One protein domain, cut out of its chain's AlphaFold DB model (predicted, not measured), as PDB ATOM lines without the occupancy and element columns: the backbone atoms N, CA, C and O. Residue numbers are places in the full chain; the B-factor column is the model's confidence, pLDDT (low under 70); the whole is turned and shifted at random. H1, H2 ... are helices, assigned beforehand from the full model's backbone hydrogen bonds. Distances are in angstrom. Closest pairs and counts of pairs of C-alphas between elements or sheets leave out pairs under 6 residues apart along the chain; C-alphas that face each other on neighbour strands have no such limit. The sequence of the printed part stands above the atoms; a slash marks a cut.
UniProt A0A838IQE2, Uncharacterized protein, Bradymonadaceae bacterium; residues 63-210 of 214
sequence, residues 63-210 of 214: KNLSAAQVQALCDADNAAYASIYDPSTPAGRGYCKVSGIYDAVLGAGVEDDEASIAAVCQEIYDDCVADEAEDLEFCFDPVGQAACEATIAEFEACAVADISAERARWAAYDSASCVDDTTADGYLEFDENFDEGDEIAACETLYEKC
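AT A GLANCE: This is residues 63 to 210 of the 214 residues of an uncharacterized protein of Bradymonadaceae bacterium (UniProt A0A838IQE2). The domain is an elongated, loosely joined body in two parts: H1 and H5 run side by side in one half, and the helical hairpin of H2 and H3 makes the core of the other half. H7 packs on H5 at a slant, short H4 sits at the far end of the first half, H6 lies close to the hairpin, and residues 131 to 141 lead back from the hairpin toward H4. The printed part has 148 residues with seven named helices, H1 to H7 in chain order, and no named strand; the class is all helix. The whole is loose, with a radius of gyration of the C-alphas of 18.1 A and spans of 56 by 29 by 24 A.

HOW THE PARTS SIT: H1, residues 67 to 85, touches H5, residues 152 to 172, with residues 77 to 84 alone. Their closest C-alphas are those of Ile 84 and Arg 167, 5.7 A apart, and they run the same way at a shallow tilt of 15 degrees. With residues 83 to 85 alone H1 touches H2, residues 90 to 107, about perpendicular at 80 degrees; the closest C-alphas, of Tyr 85 and Gly 92, are 4.1 A apart. H2 forms a hairpin with H3, residues 114 to 130: they touch, opposite ways at a steep tilt of 42 degrees, closest at the C-alphas of Gly 100 and Cys 121, 4.3 A. H4, residues 142 to 147, touches no helix. H2 and H5 are the hubs, touching 3 helices each; they touch at Ala 91 and Ala 171, whose C-alphas, the closest, are 4.1 A apart. H6, residues 184 to 195, is close to H2 but not clearly touching it, with the closest C-alphas, of Ile 101 and Tyr 187, 8.0 A apart. H7, residues 201 to 209, touches residues 154 to 162 of H5, opposite ways at a steep tilt of 44 degrees; the closest C-alphas are those of Cys 158 and Cys 203, 4.6 A. Every O i to N i+4 pair is within hydrogen-bond range in H2, H3, H4, H5, H6 and H7, and 13 of 15 are in H1.

IN THESE COORDINATES: H1 begins with C-alpha 67 at (-15.567, 27.660, -42.806) and measures 26.8 A from first to last C-alpha. H2 measures 25.1 A, H3 24.3 A and H4 9.0 A. H5, the longest at 30.0 A, begins with C-alpha 152 at (-14.559, 30.078, -29.012). H6 measures 17.0 A; H7, 12.9 A, ends with C-alpha 209 at (-8.823, 19.968, -26.135).

THE WHOLE: The C-alphas farthest apart, of Asn 64 and Asp 113, are 56.2 A apart, while those of Lys 63 and Cys 210 are 9.6 A apart. The printed part has no cut. The links from H3 to H4 and from H5 to H6 are long, with 11 residues each. The mean pLDDT of the printed part is 84.1; residues 108 to 111, 133 to 138, 176 and 195 to 198 are under 70.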
ATOM      1  N   LYS A  63     -15.220  22.951 -33.428       92.81
ATOM      2  CA  LYS A  63     -15.632  21.917 -34.397       92.81
ATOM      3  C   LYS A  63     -17.013  22.130 -35.031       92.81
ATOM      4  O   LYS A  63     -17.336  21.490 -36.027       92.81
ATOM      5  N   ASN A  64     -17.854  22.989 -34.447       93.69
ATOM      6  CA  ASN A  64     -19.190  23.298 -34.963       93.69
ATOM      7  C   ASN A  64     -19.222  24.569 -35.824       93.69
ATOM      8  O   ASN A  64     -20.298  24.953 -36.290       93.69
ATOM      9  N   LEU A  65     -18.085  25.241 -36.010       90.19
ATOM     10  CA  LEU A  65     -17.995  26.441 -36.831       90.19
ATOM     11  C   LEU A  65     -18.004  26.092 -38.318       90.19
ATOM     12  O   LEU A  65     -17.408  25.115 -38.768       90.19
ATOM     13  N   SER A  66     -18.691  26.920 -39.098       89.69
ATOM     14  CA  SER A  66     -18.586  26.897 -40.556       89.69
ATOM     15  C   SER A  66     -17.240  27.463 -41.013       89.69
ATOM     16  O   SER A  66     -16.633  28.258 -40.301       89.69
ATOM     17  N   ALA A  67     -16.816  27.142 -42.238       85.62
ATOM     18  CA  ALA A  67     -15.567  27.660 -42.806       85.62
ATOM     19  C   ALA A  67     -15.472  29.200 -42.765       85.62
ATOM     20  O   ALA A  67     -14.421  29.741 -42.463       85.62
ATOM     21  N   ALA A  68     -16.582  29.912 -42.992       87.12
ATOM     22  CA  ALA A  68     -16.607  31.374 -42.913       87.12
ATOM     23  C   ALA A  68     -16.410  31.902 -41.479       87.12
ATOM     24  O   ALA A  68     -15.799  32.945 -41.283       87.12
ATOM     25  N   GLN A  69     -16.917  31.182 -40.475       89.31
ATOM     26  CA  GLN A  69     -16.741  31.541 -39.062       89.31
ATOM     27  C   GLN A  69     -15.325  31.233 -38.578       89.31
ATOM     28  O   GLN A  69     -14.778  31.996 -37.792       89.31
ATOM     29  N   VAL A  70     -14.739  30.139 -39.066       87.00
ATOM     30  CA  VAL A  70     -13.331  29.806 -38.837       87.00
ATOM     31  C   VAL A  70     -12.423  30.858 -39.451       87.00
ATOM     32  O   VAL A  70     -11.574  31.385 -38.744       87.00
ATOM     33  N   GLN A  71     -12.665  31.242 -40.706       86.62
ATOM     34  CA  GLN A  71     -11.902  32.309 -41.347       86.62
ATOM     35  C   GLN A  71     -12.004  33.620 -40.564       86.62
ATOM     36  O   GLN A  71     -10.987  34.229 -40.276       86.62
ATOM     37  N   ALA A  72     -13.207  34.024 -40.142       87.44
ATOM     38  CA  ALA A  72     -13.378  35.247 -39.357       87.44
ATOM     39  C   ALA A  72     -12.635  35.208 -38.007       87.44
ATOM     40  O   ALA A  72     -12.172  36.246 -37.539       87.44
ATOM     41  N   LEU A  73     -12.532  34.030 -37.381       86.62
ATOM     42  CA  LEU A  73     -11.763  33.840 -36.151       86.62
ATOM     43  C   LEU A  73     -10.254  33.935 -36.422       86.62
ATOM     44  O   LEU A  73      -9.563  34.630 -35.686       86.62
ATOM     45  N   CYS A  74      -9.772  33.320 -37.507       85.94
ATOM     46  CA  CYS A  74      -8.379  33.427 -37.946       85.94
ATOM     47  C   CYS A  74      -7.998  34.861 -38.320       85.94
ATOM     48  O   CYS A  74      -6.971  35.352 -37.878       85.94
ATOM     49  N   ASP A  75      -8.830  35.567 -39.088       86.94
ATOM     50  CA  ASP A  75      -8.564  36.951 -39.494       86.94
ATOM     51  C   ASP A  75      -8.432  37.872 -38.269       86.94
ATOM     52  O   ASP A  75      -7.596  38.774 -38.246       86.94
ATOM     53  N   ALA A  76      -9.255  37.645 -37.238       85.38
ATOM     54  CA  ALA A  76      -9.197  38.410 -35.997       85.38
ATOM     55  C   ALA A  76      -7.916  38.128 -35.196       85.38
ATOM     56  O   ALA A  76      -7.317  39.068 -34.672       85.38
ATOM     57  N   ASP A  77      -7.505  36.862 -35.117       85.75
ATOM     58  CA  ASP A  77      -6.276  36.452 -34.437       85.75
ATOM     59  C   ASP A  77      -5.029  36.952 -35.185       85.75
ATOM     60  O   ASP A  77      -4.192  37.643 -34.606       85.75
ATOM     61  N   ASN A  78      -4.977  36.758 -36.506       84.88
ATOM     62  CA  ASN A  78      -3.909  37.253 -37.376       84.88
ATOM     63  C   ASN A  78      -3.759  38.771 -37.299       84.88
ATOM     64  O   ASN A  78      -2.648  39.269 -37.159       84.88
ATOM     65  N   ALA A  79      -4.859  39.532 -37.314       85.00
ATOM     66  CA  ALA A  79      -4.789  40.985 -37.151       85.00
ATOM     67  C   ALA A  79      -4.204  41.393 -35.787       85.00
ATOM     68  O   ALA A  79      -3.518  42.414 -35.667       85.00
ATOM     69  N   ALA A  80      -4.472  40.610 -34.743       84.00
ATOM     70  CA  ALA A  80      -3.942  40.862 -33.414       84.00
ATOM     71  C   ALA A  80      -2.453  40.470 -33.312       84.00
ATOM     72  O   ALA A  80      -1.682  41.236 -32.727       84.00
ATOM     73  N   TYR A  81      -2.025  39.383 -33.958       84.69
ATOM     74  CA  TYR A  81      -0.616  39.009 -34.113       84.69
ATOM     75  C   TYR A  81       0.175  40.003 -34.962       84.69
ATOM     76  O   TYR A  81       1.213  40.476 -34.516       84.69
ATOM     77  N   ALA A  82      -0.341  40.422 -36.119       85.94
ATOM     78  CA  ALA A  82       0.280  41.432 -36.979       85.94
ATOM     79  C   ALA A  82       0.604  42.725 -36.207       85.94
ATOM     80  O   ALA A  82       1.650  43.338 -36.403       85.94
ATOM     81  N   SER A  83      -0.243  43.103 -35.238       83.75
ATOM     82  CA  SER A  83       0.002  44.272 -34.380       83.75
ATOM     83  C   SER A  83       1.233  44.157 -33.471       83.75
ATOM     84  O   SER A  83       1.713  45.171 -32.968       83.75
ATOM     85  N   ILE A  84       1.722  42.940 -33.211       88.12
ATOM     86  CA  ILE A  84       2.960  42.690 -32.461       88.12
ATOM     87  C   ILE A  84       4.170  43.057 -33.318       88.12
ATOM     88  O   ILE A  84       5.124  43.622 -32.792       88.12
ATOM     89  N   TYR A  85       4.104  42.777 -34.620       87.19
ATOM     90  CA  TYR A  85       5.203  42.944 -35.571       87.19
ATOM     91  C   TYR A  85       5.252  44.337 -36.208       87.19
ATOM     92  O   TYR A  85       6.185  44.638 -36.940       87.19
ATOM     93  N   ASP A  86       4.293  45.218 -35.900       90.00
ATOM     94  CA  ASP A  86       4.305  46.617 -36.337       90.00
ATOM     95  C   ASP A  86       5.520  47.370 -35.748       90.00
ATOM     96  O   ASP A  86       5.542  47.629 -34.530       90.00
ATOM     97  N   PRO A  87       6.501  47.789 -36.579       90.62
ATOM     98  CA  PRO A  87       7.738  48.422 -36.118       90.62
ATOM     99  C   PRO A  87       7.529  49.812 -35.501       90.62
ATOM    100  O   PRO A  87       8.427  50.364 -34.856       90.62
ATOM    101  N   SER A  88       6.333  50.397 -35.618       90.19
ATOM    102  CA  SER A  88       5.980  51.613 -34.882       90.19
ATOM    103  C   SER A  88       5.791  51.360 -33.375       90.19
ATOM    104  O   SER A  88       5.911  52.283 -32.554       90.19
ATOM    105  N   THR A  89       5.564  50.107 -32.975       91.44
ATOM    106  CA  THR A  89       5.362  49.699 -31.582       91.44
ATOM    107  C   THR A  89       6.668  49.241 -30.913       91.44
ATOM    108  O   THR A  89       7.605  48.828 -31.596       91.44
ATOM    109  N   PRO A  90       6.773  49.290 -29.567       93.06
ATOM    110  CA  PRO A  90       7.906  48.695 -28.849       93.06
ATOM    111  C   PRO A  90       8.111  47.209 -29.151       93.06
ATOM    112  O   PRO A  90       9.243  46.766 -29.302       93.06
ATOM    113  N   ALA A  91       7.023  46.445 -29.270       91.94
ATOM    114  CA  ALA A  91       7.100  45.025 -29.589       91.94
ATOM    115  C   ALA A  91       7.660  44.800 -30.996       91.94
ATOM    116  O   ALA A  91       8.602  44.034 -31.136       91.94
ATOM    117  N   GLY A  92       7.186  45.532 -32.007       91.56
ATOM    118  CA  GLY A  92       7.693  45.363 -33.370       91.56
ATOM    119  C   GLY A  92       9.158  45.764 -33.508       91.56
ATOM    120  O   GLY A  92       9.926  45.052 -34.143       91.56
ATOM    121  N   ARG A  93       9.605  46.829 -32.825       91.62
ATOM    122  CA  ARG A  93      11.046  47.146 -32.761       91.62
ATOM    123  C   ARG A  93      11.850  46.056 -32.062       91.62
ATOM    124  O   ARG A  93      12.933  45.715 -32.524       91.62
ATOM    125  N   GLY A  94      11.332  45.509 -30.968       91.88
ATOM    126  CA  GLY A  94      11.951  44.373 -30.294       91.88
ATOM    127  C   GLY A  94      12.059  43.146 -31.199       91.88
ATOM    128  O   GLY A  94      13.127  42.549 -31.278       91.88
ATOM    129  N   TYR A  95      10.998  42.827 -31.941       91.00
ATOM    130  CA  TYR A  95      10.998  41.781 -32.960       91.00
ATOM    131  C   TYR A  95      12.064  42.032 -34.031       91.00
ATOM    132  O   TYR A  95      12.921  41.178 -34.237       91.00
ATOM    133  N   CYS A  96      12.094  43.227 -34.634       91.31
ATOM    134  CA  CYS A  96      13.109  43.595 -35.624       91.31
ATOM    135  C   CYS A  96      14.534  43.419 -35.094       91.31
ATOM    136  O   CYS A  96      15.418  42.960 -35.814       91.31
ATOM    137  N   LYS A  97      14.764  43.763 -33.823       90.12
ATOM    138  CA  LYS A  97      16.080  43.625 -33.198       90.12
ATOM    139  C   LYS A  97      16.469  42.159 -33.062       90.12
ATOM    140  O   LYS A  97      17.581  41.794 -33.423       90.12
ATOM    141  N   VAL A  98      15.570  41.326 -32.548       89.38
ATOM    142  CA  VAL A  98      15.827  39.894 -32.374       89.38
ATOM    143  C   VAL A  98      16.058  39.202 -33.714       89.38
ATOM    144  O   VAL A  98      17.022  38.449 -33.835       89.38
ATOM    145  N   SER A  99      15.241  39.497 -34.727       88.31
ATOM    146  CA  SER A  99      15.457  39.002 -36.090       88.31
ATOM    147  C   SER A  99      16.840  39.408 -36.607       88.31
ATOM    148  O   SER A  99      17.590  38.560 -37.081       88.31
ATOM    149  N   GLY A 100      17.233  40.671 -36.404       89.12
ATOM    150  CA  GLY A 100      18.572  41.159 -36.739       89.12
ATOM    151  C   GLY A 100      19.700  40.434 -36.002       89.12
ATOM    152  O   GLY A 100      20.718  40.130 -36.617       89.12
ATOM    153  N   ILE A 101      19.532  40.115 -34.713       88.38
ATOM    154  CA  ILE A 101      20.517  39.346 -33.934       88.38
ATOM    155  C   ILE A 101      20.657  37.935 -34.510       88.38
ATOM    156  O   ILE A 101      21.778  37.516 -34.798       88.38
ATOM    157  N   TYR A 102      19.549  37.211 -34.700       86.88
ATOM    158  CA  TYR A 102      19.588  35.845 -35.226       86.88
ATOM    159  C   TYR A 102      20.178  35.798 -36.634       86.88
ATOM    160  O   TYR A 102      21.079  34.997 -36.881       86.88
ATOM    161  N   ASP A 103      19.743  36.674 -37.536       87.12
ATOM    162  CA  ASP A 103      20.248  36.701 -38.907       87.12
ATOM    163  C   ASP A 103      21.719  37.122 -38.967       87.12
ATOM    164  O   ASP A 103      22.495  36.538 -39.725       87.12
ATOM    165  N   ALA A 104      22.144  38.081 -38.138       87.81
ATOM    166  CA  ALA A 104      23.545  38.473 -38.064       87.81
ATOM    167  C   ALA A 104      24.420  37.348 -37.506       87.81
ATOM    168  O   ALA A 104      25.470  37.073 -38.072       87.81
ATOM    169  N   VAL A 105      24.006  36.670 -36.432       84.56
ATOM    170  CA  VAL A 105      24.800  35.606 -35.794       84.56
ATOM    171  C   VAL A 105      24.820  34.323 -36.632       84.56
ATOM    172  O   VAL A 105      25.865  33.683 -36.738       84.56
ATOM    173  N   LEU A 106      23.698  33.939 -37.248       82.12
ATOM    174  CA  LEU A 106      23.610  32.750 -38.109       82.12
ATOM    175  C   LEU A 106      24.193  32.993 -39.506       82.12
ATOM    176  O   LEU A 106      24.710  32.062 -40.129       82.12
ATOM    177  N   GLY A 107      24.078  34.223 -40.009       78.25
ATOM    178  CA  GLY A 107      24.616  34.648 -41.297       78.25
ATOM    179  C   GLY A 107      26.112  34.958 -41.254       78.25
ATOM    180  O   GLY A 107      26.800  34.735 -42.255       78.25
ATOM    181  N   ALA A 108      26.625  35.422 -40.110       69.44
ATOM    182  CA  ALA A 108      28.050  35.630 -39.899       69.44
ATOM    183  C   ALA A 108      28.801  34.296 -39.910       69.44
ATOM    184  O   ALA A 108      28.436  33.311 -39.263       69.44
ATOM    185  N   GLY A 109      29.890  34.254 -40.670       59.28
ATOM    186  CA  GLY A 109      30.785  33.108 -40.655       59.28
ATOM    187  C   GLY A 109      31.593  33.057 -39.356       59.28
ATOM    188  O   GLY A 109      31.707  34.032 -38.624       59.28
ATOM    189  N   VAL A 110      32.283  31.936 -39.114       55.12
ATOM    190  CA  VAL A 110      33.188  31.745 -37.951       55.12
ATOM    191  C   VAL A 110      34.377  32.739 -37.930       55.12
ATOM    192  O   VAL A 110      35.185  32.715 -37.006       55.12
ATOM    193  N   GLU A 111      34.533  33.569 -38.966       58.12
ATOM    194  CA  GLU A 111      35.655  34.499 -39.146       58.12
ATOM    195  C   GLU A 111      35.289  35.976 -38.924       58.12
ATOM    196  O   GLU A 111      36.200  36.806 -38.894       58.12
ATOM    197  N   ASP A 112      34.008  36.311 -38.749       72.62
ATOM    198  CA  ASP A 112      33.580  37.698 -38.548       72.62
ATOM    199  C   ASP A 112      33.831  38.145 -37.098       72.62
ATOM    200  O   ASP A 112      33.628  37.393 -36.142       72.62
ATOM    201  N   ASP A 113      34.325  39.374 -36.921       83.44
ATOM    202  CA  ASP A 113      34.499  39.969 -35.594       83.44
ATOM    203  C   ASP A 113      33.179  40.541 -35.049       83.44
ATOM    204  O   ASP A 113      32.269  40.880 -35.806       83.44
ATOM    205  N   GLU A 114      33.075  40.679 -33.723       84.38
ATOM    206  CA  GLU A 114      31.853  41.146 -33.040       84.38
ATOM    207  C   GLU A 114      31.350  42.499 -33.568       84.38
ATOM    208  O   GLU A 114      30.147  42.736 -33.627       84.38
ATOM    209  N   ALA A 115      32.252  43.386 -34.006       85.81
ATOM    210  CA  ALA A 115      31.854  44.677 -34.559       85.81
ATOM    211  C   ALA A 115      31.183  44.528 -35.934       85.81
ATOM    212  O   ALA A 115      30.275  45.295 -36.257       85.81
ATOM    213  N   SER A 116      31.606  43.542 -36.725       87.38
ATOM    214  CA  SER A 116      30.989  43.210 -38.010       87.38
ATOM    215  C   SER A 116      29.605  42.585 -37.815       87.38
ATOM    216  O   SER A 116      28.662  42.996 -38.487       87.38
ATOM    217  N   ILE A 117      29.448  41.680 -36.841       87.25
ATOM    218  CA  ILE A 117      28.145  41.083 -36.487       87.25
ATOM    219  C   ILE A 117      27.170  42.168 -36.010       87.25
ATOM    220  O   ILE A 117      26.043  42.252 -36.496       87.25
ATOM    221  N   ALA A 118      27.616  43.056 -35.119       88.94
ATOM    222  CA  ALA A 118      26.797  44.163 -34.630       88.94
ATOM    223  C   ALA A 118      26.342  45.107 -35.756       88.94
ATOM    224  O   ALA A 118      25.208  45.584 -35.738       88.94
ATOM    225  N   ALA A 119      27.211  45.374 -36.738       88.94
ATOM    226  CA  ALA A 119      26.878  46.212 -37.885       88.94
ATOM    227  C   ALA A 119      25.822  45.561 -38.793       88.94
ATOM    228  O   ALA A 119      24.885  46.245 -39.196       88.94
ATOM    229  N   VAL A 120      25.939  44.255 -39.062       90.12
ATOM    230  CA  VAL A 120      24.940  43.501 -39.841       90.12
ATOM    231  C   VAL A 120      23.598  43.466 -39.113       90.12
ATOM    232  O   VAL A 120      22.570  43.740 -39.724       90.12
ATOM    233  N   CYS A 121      23.595  43.214 -37.802       91.88
ATOM    234  CA  CYS A 121      22.365  43.264 -37.009       91.88
ATOM    235  C   CYS A 121      21.695  44.638 -37.101       91.88
ATOM    236  O   CYS A 121      20.482  44.718 -37.272       91.88
ATOM    237  N   GLN A 122      22.480  45.720 -37.017       92.19
ATOM    238  CA  GLN A 122      21.942  47.074 -37.103       92.19
ATOM    239  C   GLN A 122      21.338  47.367 -38.481       92.19
ATOM    240  O   GLN A 122      20.288  47.995 -38.544       92.19
ATOM    241  N   GLU A 123      21.970  46.906 -39.563       91.06
ATOM    242  CA  GLU A 123      21.434  47.037 -40.925       91.06
ATOM    243  C   GLU A 123      20.081  46.323 -41.059       91.06
ATOM    244  O   GLU A 123      19.107  46.936 -41.484       91.06
ATOM    245  N   ILE A 124      19.987  45.074 -40.591       90.62
ATOM    246  CA  ILE A 124      18.743  44.288 -40.636       90.62
ATOM    247  C   ILE A 124      17.651  44.917 -39.764       90.62
ATOM    248  O   ILE A 124      16.489  44.974 -40.163       90.62
ATOM    249  N   TYR A 125      18.012  45.412 -38.578       91.50
ATOM    250  CA  TYR A 125      17.086  46.135 -37.712       91.50
ATOM    251  C   TYR A 125      16.544  47.394 -38.396       91.50
ATOM    252  O   TYR A 125      15.333  47.615 -38.387       91.50
ATOM    253  N   ASP A 126      17.423  48.215 -38.977       92.06
ATOM    254  CA  ASP A 126      17.040  49.463 -39.636       92.06
ATOM    255  C   ASP A 126      16.126  49.193 -40.845       92.06
ATOM    256  O   ASP A 126      15.138  49.907 -41.024       92.06
ATOM    257  N   ASP A 127      16.415  48.143 -41.624       91.19
ATOM    258  CA  ASP A 127      15.579  47.698 -42.744       91.19
ATOM    259  C   ASP A 127      14.204  47.210 -42.256       91.19
ATOM    260  O   ASP A 127      13.174  47.695 -42.724       91.19
ATOM    261  N   CYS A 128      14.165  46.343 -41.240       91.31
ATOM    262  CA  CYS A 128      12.913  45.844 -40.663       91.31
ATOM    263  C   CYS A 128      12.038  46.968 -40.090       91.31
ATOM    264  O   CYS A 128      10.821  46.965 -40.254       91.31
ATOM    265  N   VAL A 129      12.640  47.966 -39.434       91.25
ATOM    266  CA  VAL A 129      11.893  49.108 -38.887       91.25
ATOM    267  C   VAL A 129      11.374  50.044 -39.984       91.25
ATOM    268  O   VAL A 129      10.416  50.790 -39.756       91.25
ATOM    269  N   ALA A 130      12.005  50.037 -41.160       89.75
ATOM    270  CA  ALA A 130      11.595  50.838 -42.305       89.75
ATOM    271  C   ALA A 130      10.458  50.202 -43.125       89.75
ATOM    272  O   ALA A 130       9.764  50.938 -43.835       89.75
ATOM    273  N   ASP A 131      10.266  48.887 -43.022       83.81
ATOM    274  CA  ASP A 131       9.238  48.146 -43.752       83.81
ATOM    275  C   ASP A 131       7.861  48.177 -43.060       83.81
ATOM    276  O   ASP A 131       7.715  48.450 -41.866       83.81
ATOM    277  N   GLU A 132       6.802  47.958 -43.847       71.56
ATOM    278  CA  GLU A 132       5.447  47.794 -43.314       71.56
ATOM    279  C   GLU A 132       5.290  46.384 -42.727       71.56
ATOM    280  O   GLU A 132       5.897  45.434 -43.217       71.56
ATOM    281  N   ALA A 133       4.470  46.246 -41.680       68.00
ATOM    282  CA  ALA A 133       4.223  44.956 -41.039       68.00
ATOM    283  C   ALA A 133       3.764  43.909 -42.067       68.00
ATOM    284  O   ALA A 133       2.844  44.166 -42.847       68.00
ATOM    285  N   GLU A 134       4.390  42.733 -42.049       62.84
ATOM    286  CA  GLU A 134       3.959  41.615 -42.883       62.84
ATOM    287  C   GLU A 134       2.689  40.971 -42.313       62.84
ATOM    288  O   GLU A 134       2.524  40.824 -41.096       62.84
ATOM    289  N   ASP A 135       1.794  40.560 -43.211       58.50
ATOM    290  CA  ASP A 135       0.655  39.728 -42.844       58.50
ATOM    291  C   ASP A 135       1.168  38.326 -42.495       58.50
ATOM    292  O   ASP A 135       1.712  37.612 -43.340       58.50
ATOM    293  N   LEU A 136       0.966  37.915 -41.245       62.19
ATOM    294  CA  LEU A 136       1.144  36.523 -40.855       62.19
ATOM    295  C   LEU A 136      -0.158  35.775 -41.100       62.19
ATOM    296  O   LEU A 136      -1.214  36.160 -40.599       62.19
ATOM    297  N   GLU A 137      -0.075  34.693 -41.864       57.97
ATOM    298  CA  GLU A 137      -1.204  33.802 -42.093       57.97
ATOM    299  C   GLU A 137      -0.988  32.520 -41.284       57.97
ATOM    300  O   GLU A 137      -0.434  31.536 -41.773       57.97
ATOM    301  N   PHE A 138      -1.414  32.538 -40.020       66.62
ATOM    302  CA  PHE A 138      -1.648  31.319 -39.254       66.62
ATOM    303  C   PHE A 138      -3.158  31.109 -39.148       66.62
ATOM    304  O   PHE A 138      -3.922  32.001 -38.788       66.62
ATOM    305  N   CYS A 139      -3.636  29.935 -39.543       75.00
ATOM    306  CA  CYS A 139      -5.041  29.581 -39.389       75.00
ATOM    307  C   CYS A 139      -5.158  28.096 -39.075       75.00
ATOM    308  O   CYS A 139      -4.229  27.325 -39.312       75.00
ATOM    309  N   PHE A 140      -6.306  27.714 -38.525       78.38
ATOM    310  CA  PHE A 140      -6.571  26.357 -38.074       78.38
ATOM    311  C   PHE A 140      -6.340  25.309 -39.164       78.38
ATOM    312  O   PHE A 140      -6.859  25.447 -40.278       78.38
ATOM    313  N   ASP A 141      -5.688  24.198 -38.809       78.44
ATOM    314  CA  ASP A 141      -5.717  23.004 -39.652       78.44
ATOM    315  C   ASP A 141      -7.177  22.496 -39.722       78.44
ATOM    316  O   ASP A 141      -7.806  22.265 -38.682       78.44
ATOM    317  N   PRO A 142      -7.764  22.294 -40.919       75.94
ATOM    318  CA  PRO A 142      -9.116  21.746 -41.058       75.94
ATOM    319  C   PRO A 142      -9.339  20.406 -40.331       75.94
ATOM    320  O   PRO A 142     -10.449  20.121 -39.870       75.94
ATOM    321  N   VAL A 143      -8.304  19.566 -40.232       79.44
ATOM    322  CA  VAL A 143      -8.308  18.316 -39.459       79.44
ATOM    323  C   VAL A 143      -8.367  18.626 -37.964       79.44
ATOM    324  O   VAL A 143      -9.207  18.057 -37.258       79.44
ATOM    325  N   GLY A 144      -7.550  19.574 -37.509       81.69
ATOM    326  CA  GLY A 144      -7.536  20.094 -36.144       81.69
ATOM    327  C   GLY A 144      -8.868  20.657 -35.693       81.69
ATOM    328  O   GLY A 144      -9.390  20.301 -34.632       81.69
ATOM    329  N   GLN A 145      -9.475  21.480 -36.546       85.38
ATOM    330  CA  GLN A 145     -10.773  22.087 -36.299       85.38
ATOM    331  C   GLN A 145     -11.841  21.023 -36.012       85.38
ATOM    332  O   GLN A 145     -12.601  21.150 -35.053       85.38
ATOM    333  N   ALA A 146     -11.904  19.961 -36.822       86.81
ATOM    334  CA  ALA A 146     -12.925  18.920 -36.690       86.81
ATOM    335  C   ALA A 146     -12.795  18.099 -35.392       86.81
ATOM    336  O   ALA A 146     -13.797  17.575 -34.897       86.81
ATOM    337  N   ALA A 147     -11.580  17.991 -34.844       88.25
ATOM    338  CA  ALA A 147     -11.286  17.280 -33.602       88.25
ATOM    339  C   ALA A 147     -11.348  18.173 -32.345       88.25
ATOM    340  O   ALA A 147     -11.383  17.650 -31.233       88.25
ATOM    341  N   CYS A 148     -11.390  19.498 -32.508       92.75
ATOM    342  CA  CYS A 148     -11.267  20.460 -31.418       92.75
ATOM    343  C   CYS A 148     -12.541  20.572 -30.558       92.75
ATOM    344  O   CYS A 148     -13.605  21.018 -31.003       92.75
ATOM    345  N   GLU A 149     -12.417  20.198 -29.282       95.31
ATOM    346  CA  GLU A 149     -13.495  20.238 -28.280       95.31
ATOM    347  C   GLU A 149     -13.503  21.533 -27.445       95.31
ATOM    348  O   GLU A 149     -14.268  21.649 -26.484       95.31
ATOM    349  N   ALA A 150     -12.660  22.513 -27.780       94.06
ATOM    350  CA  ALA A 150     -12.683  23.824 -27.144       94.06
ATOM    351  C   ALA A 150     -13.817  24.701 -27.684       94.06
ATOM    352  O   ALA A 150     -14.315  24.534 -28.802       94.06
ATOM    353  N   THR A 151     -14.229  25.655 -26.861       94.94
ATOM    354  CA  THR A 151     -15.151  26.725 -27.234       94.94
ATOM    355  C   THR A 151     -14.410  27.927 -27.822       94.94
ATOM    356  O   THR A 151     -13.214  28.096 -27.593       94.94
ATOM    357  N   ILE A 152     -15.124  28.806 -28.531       92.38
ATOM    358  CA  ILE A 152     -14.559  30.078 -29.012       92.38
ATOM    359  C   ILE A 152     -13.982  30.905 -27.863       92.38
ATOM    360  O   ILE A 152     -12.891  31.434 -28.001       92.38
ATOM    361  N   ALA A 153     -14.666  30.983 -26.719       93.00
ATOM    362  CA  ALA A 153     -14.175  31.766 -25.586       93.00
ATOM    363  C   ALA A 153     -12.854  31.222 -25.024       93.00
ATOM    364  O   ALA A 153     -12.050  31.992 -24.513       93.00
ATOM    365  N   GLU A 154     -12.631  29.907 -25.094       92.69
ATOM    366  CA  GLU A 154     -11.366  29.294 -24.674       92.69
ATOM    367  C   GLU A 154     -10.245  29.589 -25.672       92.69
ATOM    368  O   GLU A 154      -9.139  29.912 -25.249       92.69
ATOM    369  N   PHE A 155     -10.547  29.557 -26.973       91.56
ATOM    370  CA  PHE A 155      -9.614  29.997 -28.008       91.56
ATOM    371  C   PHE A 155      -9.243  31.473 -27.845       91.56
ATOM    372  O   PHE A 155      -8.069  31.792 -27.701       91.56
ATOM    373  N   GLU A 156     -10.231  32.368 -27.774       90.62
ATOM    374  CA  GLU A 156     -10.009  33.809 -27.611       90.62
ATOM    375  C   GLU A 156      -9.245  34.124 -26.316       90.62
ATOM    376  O   GLU A 156      -8.400  35.015 -26.295       90.62
ATOM    377  N   ALA A 157      -9.512  33.392 -25.226       90.75
ATOM    378  CA  ALA A 157      -8.783  33.565 -23.972       90.75
ATOM    379  C   ALA A 157      -7.311  33.143 -24.081       90.75
ATOM    380  O   ALA A 157      -6.458  33.836 -23.526       90.75
ATOM    381  N   CYS A 158      -7.013  32.041 -24.782       91.12
ATOM    382  CA  CYS A 158      -5.636  31.663 -25.100       91.12
ATOM    383  C   CYS A 158      -4.983  32.720 -25.994       91.12
ATOM    384  O   CYS A 158      -3.988  33.297 -25.574       91.12
ATOM    385  N   ALA A 159      -5.585  33.055 -27.138       89.56
ATOM    386  CA  ALA A 159      -5.056  34.034 -28.087       89.56
ATOM    387  C   ALA A 159      -4.723  35.379 -27.420       89.56
ATOM    388  O   ALA A 159      -3.629  35.910 -27.573       89.56
ATOM    389  N   VAL A 160      -5.625  35.917 -26.590       90.44
ATOM    390  CA  VAL A 160      -5.373  37.169 -25.855       90.44
ATOM    391  C   VAL A 160      -4.209  37.038 -24.871       90.44
ATOM    392  O   VAL A 160      -3.424  37.980 -24.730       90.44
ATOM    393  N   ALA A 161      -4.109  35.915 -24.156       90.56
ATOM    394  CA  ALA A 161      -3.025  35.687 -23.207       90.56
ATOM    395  C   ALA A 161      -1.676  35.525 -23.925       90.56
ATOM    396  O   ALA A 161      -0.692  36.121 -23.491       90.56
ATOM    397  N   ASP A 162      -1.669  34.800 -25.040       89.12
ATOM    398  CA  ASP A 162      -0.509  34.536 -25.890       89.12
ATOM    399  C   ASP A 162       0.020  35.810 -26.535       89.12
ATOM    400  O   ASP A 162       1.136  36.235 -26.254       89.12
ATOM    401  N   ILE A 163      -0.843  36.552 -27.228       89.25
ATOM    402  CA  ILE A 163      -0.511  37.857 -27.814       89.25
ATOM    403  C   ILE A 163       0.003  38.835 -26.754       89.25
ATOM    404  O   ILE A 163       0.904  39.635 -27.018       89.25
ATOM    405  N   SER A 164      -0.557  38.809 -25.541       90.31
ATOM    406  CA  SER A 164      -0.077  39.656 -24.448       90.31
ATOM    407  C   SER A 164       1.314  39.245 -23.962       90.31
ATOM    408  O   SER A 164       2.113  40.132 -23.647       90.31
ATOM    409  N   ALA A 165       1.588  37.945 -23.856       89.62
ATOM    410  CA  ALA A 165       2.885  37.415 -23.448       89.62
ATOM    411  C   ALA A 165       3.944  37.696 -24.522       89.62
ATOM    412  O   ALA A 165       4.968  38.304 -24.217       89.62
ATOM    413  N   GLU A 166       3.640  37.383 -25.780       88.62
ATOM    414  CA  GLU A 166       4.452  37.694 -26.957       88.62
ATOM    415  C   GLU A 166       4.806  39.176 -27.012       88.62
ATOM    416  O   GLU A 166       5.977  39.553 -27.026       88.62
ATOM    417  N   ARG A 167       3.801  40.055 -26.950       90.38
ATOM    418  CA  ARG A 167       4.023  41.503 -26.961       90.38
ATOM    419  C   ARG A 167       4.943  41.954 -25.829       90.38
ATOM    420  O   ARG A 167       5.780  42.826 -26.051       90.38
ATOM    421  N   ALA A 168       4.775  41.410 -24.622       90.19
ATOM    422  CA  ALA A 168       5.626  41.746 -23.485       90.19
ATOM    423  C   ALA A 168       7.063  41.248 -23.684       90.19
ATOM    424  O   ALA A 168       8.000  42.000 -23.411       90.19
ATOM    425  N   ARG A 169       7.226  40.027 -24.206       87.50
ATOM    426  CA  ARG A 169       8.521  39.433 -24.539       87.50
ATOM    427  C   ARG A 169       9.261  40.286 -25.559       87.50
ATOM    428  O   ARG A 169      10.362  40.736 -25.271       87.50
ATOM    429  N   TRP A 170       8.645  40.593 -26.698       90.00
ATOM    430  CA  TRP A 170       9.280  41.424 -27.721       90.00
ATOM    431  C   TRP A 170       9.592  42.828 -27.208       90.00
ATOM    432  O   TRP A 170      10.702  43.316 -27.388       90.00
ATOM    433  N   ALA A 171       8.663  43.466 -26.491       90.56
ATOM    434  CA  ALA A 171       8.891  44.802 -25.947       90.56
ATOM    435  C   ALA A 171      10.052  44.864 -24.935       90.56
ATOM    436  O   ALA A 171      10.630  45.937 -24.757       90.56
ATOM    437  N   ALA A 172      10.425  43.749 -24.295       88.69
ATOM    438  CA  ALA A 172      11.607  43.688 -23.434       88.69
ATOM    439  C   ALA A 172      12.920  43.908 -24.212       88.69
ATOM    440  O   ALA A 172      13.904  44.363 -23.629       88.69
ATOM    441  N   TYR A 173      12.909  43.664 -25.525       86.88
ATOM    442  CA  TYR A 173      14.040  43.853 -26.430       86.88
ATOM    443  C   TYR A 173      14.001  45.187 -27.195       86.88
ATOM    444  O   TYR A 173      14.849  45.412 -28.057       86.88
ATOM    445  N   ASP A 174      13.074  46.106 -26.880       85.44
ATOM    446  CA  ASP A 174      13.008  47.453 -27.477       85.44
ATOM    447  C   ASP A 174      14.181  48.336 -27.012       85.44
ATOM    448  O   ASP A 174      14.055  49.214 -26.155       85.44
ATOM    449  N   SER A 175      15.360  48.086 -27.569       73.25
ATOM    450  CA  SER A 175      16.560  48.883 -27.343       73.25
ATOM    451  C   SER A 175      17.101  49.407 -28.670       73.25
ATOM    452  O   SER A 175      17.005  48.729 -29.687       73.25
ATOM    453  N   ALA A 176      17.769  50.556 -28.641       61.00
ATOM    454  CA  ALA A 176      18.285  51.206 -29.844       61.00
ATOM    455  C   ALA A 176      19.590  50.605 -30.416       61.00
ATOM    456  O   ALA A 176      20.141  51.195 -31.338       61.00
ATOM    457  N   SER A 177      20.144  49.524 -29.849       74.75
ATOM    458  CA  SER A 177      21.470  49.016 -30.237       74.75
ATOM    459  C   SER A 177      21.535  47.491 -30.264       74.75
ATOM    460  O   SER A 177      21.123  46.836 -29.310       74.75
ATOM    461  N   CYS A 178      22.135  46.950 -31.326       82.06
ATOM    462  CA  CYS A 178      22.512  45.539 -31.465       82.06
ATOM    463  C   CYS A 178      23.828  45.160 -30.760       82.06
ATOM    464  O   CYS A 178      24.150  43.981 -30.649       82.06
ATOM    465  N   VAL A 179      24.629  46.143 -30.333       77.19
ATOM    466  CA  VAL A 179      26.033  45.921 -29.931       77.19
ATOM    467  C   VAL A 179      26.168  45.015 -28.705       77.19
ATOM    468  O   VAL A 179      27.096  44.216 -28.650       77.19
ATOM    469  N   ASP A 180      25.262  45.126 -27.735       75.44
ATOM    470  CA  ASP A 180      25.395  44.396 -26.470       75.44
ATOM    471  C   ASP A 180      25.058  42.899 -26.639       75.44
ATOM    472  O   ASP A 180      25.757  42.042 -26.096       75.44
ATOM    473  N   ASP A 181      24.079  42.580 -27.492       76.62
ATOM    474  CA  ASP A 181      23.536  41.218 -27.656       76.62
ATOM    475  C   ASP A 181      24.201  40.411 -28.785       76.62
ATOM    476  O   ASP A 181      23.901  39.237 -28.976       76.62
ATOM    477  N   THR A 182      25.114  41.024 -29.544       77.19
ATOM    478  CA  THR A 182      25.864  40.366 -30.635       77.19
ATOM    479  C   THR A 182      27.290  39.970 -30.239       77.19
ATOM    480  O   THR A 182      28.024  39.392 -31.042       77.19
ATOM    481  N   THR A 183      27.693  40.243 -28.993       79.75
ATOM    482  CA  THR A 183      28.918  39.670 -28.413       79.75
ATOM    483  C   THR A 183      28.734  38.176 -28.148       79.75
ATOM    484  O   THR A 183      27.608  37.710 -27.990       79.75
ATOM    485  N   ALA A 184      29.817  37.398 -28.062       75.31
ATOM    486  CA  ALA A 184      29.685  35.954 -27.820       75.31
ATOM    487  C   ALA A 184      28.974  35.626 -26.489       75.31
ATOM    488  O   ALA A 184      28.150  34.714 -26.439       75.31
ATOM    489  N   ASP A 185      29.279  36.375 -25.422       78.06
ATOM    490  CA  ASP A 185      28.617  36.220 -24.120       78.06
ATOM    491  C   ASP A 185      27.195  36.811 -24.142       78.06
ATOM    492  O   ASP A 185      26.280  36.216 -23.579       78.06
ATOM    493  N   GLY A 186      26.994  37.936 -24.841       79.12
ATOM    494  CA  GLY A 186      25.692  38.590 -24.978       79.12
ATOM    495  C   GLY A 186      24.685  37.764 -25.772       79.12
ATOM    496  O   GLY A 186      23.541  37.658 -25.353       79.12
ATOM    497  N   TYR A 187      25.108  37.102 -26.853       81.19
ATOM    498  CA  TYR A 187      24.238  36.209 -27.618       81.19
ATOM    499  C   TYR A 187      23.842  34.972 -26.806       81.19
ATOM    500  O   TYR A 187      22.694  34.554 -26.861       81.19
ATOM    501  N   LEU A 188      24.765  34.394 -26.028       79.31
ATOM    502  CA  LEU A 188      24.440  33.260 -25.157       79.31
ATOM    503  C   LEU A 188      23.432  33.650 -24.069       79.31
ATOM    504  O   LEU A 188      22.499  32.894 -23.816       79.31
ATOM    505  N   GLU A 189      23.608  34.817 -23.444       80.38
ATOM    506  CA  GLU A 189      22.652  35.345 -22.465       80.38
ATOM    507  C   GLU A 189      21.309  35.700 -23.122       80.38
ATOM    508  O   GLU A 189      20.252  35.449 -22.547       80.38
ATOM    509  N   PHE A 190      21.331  36.243 -24.338       81.38
ATOM    510  CA  PHE A 190      20.138  36.515 -25.131       81.38
ATOM    511  C   PHE A 190      19.360  35.228 -25.451       81.38
ATOM    512  O   PHE A 190      18.174  35.155 -25.147       81.38
ATOM    513  N   ASP A 191      20.024  34.214 -26.010       79.44
ATOM    514  CA  ASP A 191      19.413  32.949 -26.438       79.44
ATOM    515  C   ASP A 191      18.815  32.188 -25.243       79.44
ATOM    516  O   ASP A 191      17.677  31.726 -25.303       79.44
ATOM    517  N   GLU A 192      19.525  32.159 -24.106       81.38
ATOM    518  CA  GLU A 192      19.026  31.552 -22.863       81.38
ATOM    519  C   GLU A 192      17.772  32.266 -22.329       81.38
ATOM    520  O   GLU A 192      16.824  31.608 -21.910       81.38
ATOM    521  N   ASN A 193      17.730  33.602 -22.377       75.44
ATOM    522  CA  ASN A 193      16.581  34.378 -21.894       75.44
ATOM    523  C   ASN A 193      15.412  34.440 -22.892       75.44
ATOM    524  O   ASN A 193      14.285  34.745 -22.496       75.44
ATOM    525  N   PHE A 194      15.657  34.216 -24.185       76.38
ATOM    526  CA  PHE A 194      14.625  34.262 -25.220       76.38
ATOM    527  C   PHE A 194      13.809  32.959 -25.286       76.38
ATOM    528  O   PHE A 194      12.586  33.017 -25.444       76.38
ATOM    529  N   ASP A 195      14.462  31.806 -25.093       67.50
ATOM    530  CA  ASP A 195      13.836  30.475 -25.149       67.50
ATOM    531  C   ASP A 195      12.986  30.123 -23.906       67.50
ATOM    532  O   ASP A 195      12.155  29.212 -23.962       67.50
ATOM    533  N   GLU A 196      13.124  30.844 -22.788       62.34
ATOM    534  CA  GLU A 196      12.319  30.644 -21.568       62.34
ATOM    535  C   GLU A 196      10.942  31.334 -21.642       62.34
ATOM    536  O   GLU A 196      10.563  32.143 -20.794       62.34
ATOM    537  N   GLY A 197      10.155  31.012 -22.670       62.09
ATOM    538  CA  GLY A 197       8.739  31.379 -22.695       62.09
ATOM    539  C   GLY A 197       7.970  30.662 -21.581       62.09
ATOM    540  O   GLY A 197       7.952  29.431 -21.535       62.09
ATOM    541  N   ASP A 198       7.318  31.418 -20.693       66.88
ATOM    542  CA  ASP A 198       6.393  30.847 -19.710       66.88
ATOM    543  C   ASP A 198       5.239  30.128 -20.426       66.88
ATOM    544  O   ASP A 198       4.623  30.663 -21.351       66.88
ATOM    545  N   GLU A 199       4.902  28.925 -19.962       72.12
ATOM    546  CA  GLU A 199       3.750  28.180 -20.466       72.12
ATOM    547  C   GLU A 199       2.450  28.933 -20.116       72.12
ATOM    548  O   GLU A 199       2.167  29.261 -18.955       72.12
ATOM    549  N   ILE A 200       1.653  29.277 -21.131       85.75
ATOM    550  CA  ILE A 200       0.420  30.046 -20.942       85.75
ATOM    551  C   ILE A 200      -0.708  29.080 -20.589       85.75
ATOM    552  O   ILE A 200      -1.278  28.426 -21.458       85.75
ATOM    553  N   ALA A 201      -1.103  29.052 -19.315       85.50
ATOM    554  CA  ALA A 201      -2.131  28.136 -18.798       85.50
ATOM    555  C   ALA A 201      -3.466  28.140 -19.584       85.50
ATOM    556  O   ALA A 201      -4.156  27.120 -19.679       85.50
ATOM    557  N   ALA A 202      -3.858  29.288 -20.155       83.25
ATOM    558  CA  ALA A 202      -5.045  29.374 -21.012       83.25
ATOM    559  C   ALA A 202      -4.872  28.572 -22.317       83.25
ATOM    560  O   ALA A 202      -5.820  27.940 -22.781       83.25
ATOM    561  N   CYS A 203      -3.660  28.557 -22.866       89.38
ATOM    562  CA  CYS A 203      -3.303  27.815 -24.065       89.38
ATOM    563  C   CYS A 203      -3.055  26.334 -23.785       89.38
ATOM    564  O   CYS A 203      -3.485  25.512 -24.583       89.38
ATOM    565  N   GLU A 204      -2.515  25.961 -22.623       89.88
ATOM    566  CA  GLU A 204      -2.448  24.551 -22.196       89.88
ATOM    567  C   GLU A 204      -3.829  23.883 -22.259       89.88
ATOM    568  O   GLU A 204      -4.012  22.835 -22.876       89.88
ATOM    569  N   THR A 205      -4.842  24.546 -21.689       86.94
ATOM    570  CA  THR A 205      -6.227  24.045 -21.695       86.94
ATOM    571  C   THR A 205      -6.788  23.925 -23.117       86.94
ATOM    572  O   THR A 205      -7.561  23.007 -23.406       86.94
ATOM    573  N   LEU A 206      -6.423  24.854 -24.009       90.00
ATOM    574  CA  LEU A 206      -6.807  24.807 -25.419       90.00
ATOM    575  C   LEU A 206      -6.143  23.612 -26.123       90.00
ATOM    576  O   LEU A 206      -6.848  22.827 -26.755       90.00
ATOM    577  N   TYR A 207      -4.830  23.432 -25.964       89.56
ATOM    578  CA  TYR A 207      -4.057  22.356 -26.594       89.56
ATOM    579  C   TYR A 207      -4.473  20.964 -26.116       89.56
ATOM    580  O   TYR A 207      -4.550  20.035 -26.916       89.56
ATOM    581  N   GLU A 208      -4.851  20.810 -24.844       91.38
ATOM    582  CA  GLU A 208      -5.424  19.556 -24.342       91.38
ATOM    583  C   GLU A 208      -6.733  19.173 -25.054       91.38
ATOM    584  O   GLU A 208      -7.032  17.990 -25.238       91.38
ATOM    585  N   LYS A 209      -7.535  20.168 -25.452       92.88
ATOM    586  CA  LYS A 209      -8.823  19.968 -26.135       92.88
ATOM    587  C   LYS A 209      -8.708  19.945 -27.653       92.88
ATOM    588  O   LYS A 209      -9.635  19.472 -28.317       92.88
ATOM    589  N   CYS A 210      -7.624  20.495 -28.185       91.06
ATOM    590  CA  CYS A 210      -7.397  20.724 -29.604       91.06
ATOM    591  C   CYS A 210      -5.920  20.440 -29.942       91.06
ATOM    592  O   CYS A 210      -5.177  21.361 -30.266       91.06
TER     593      CYS A 210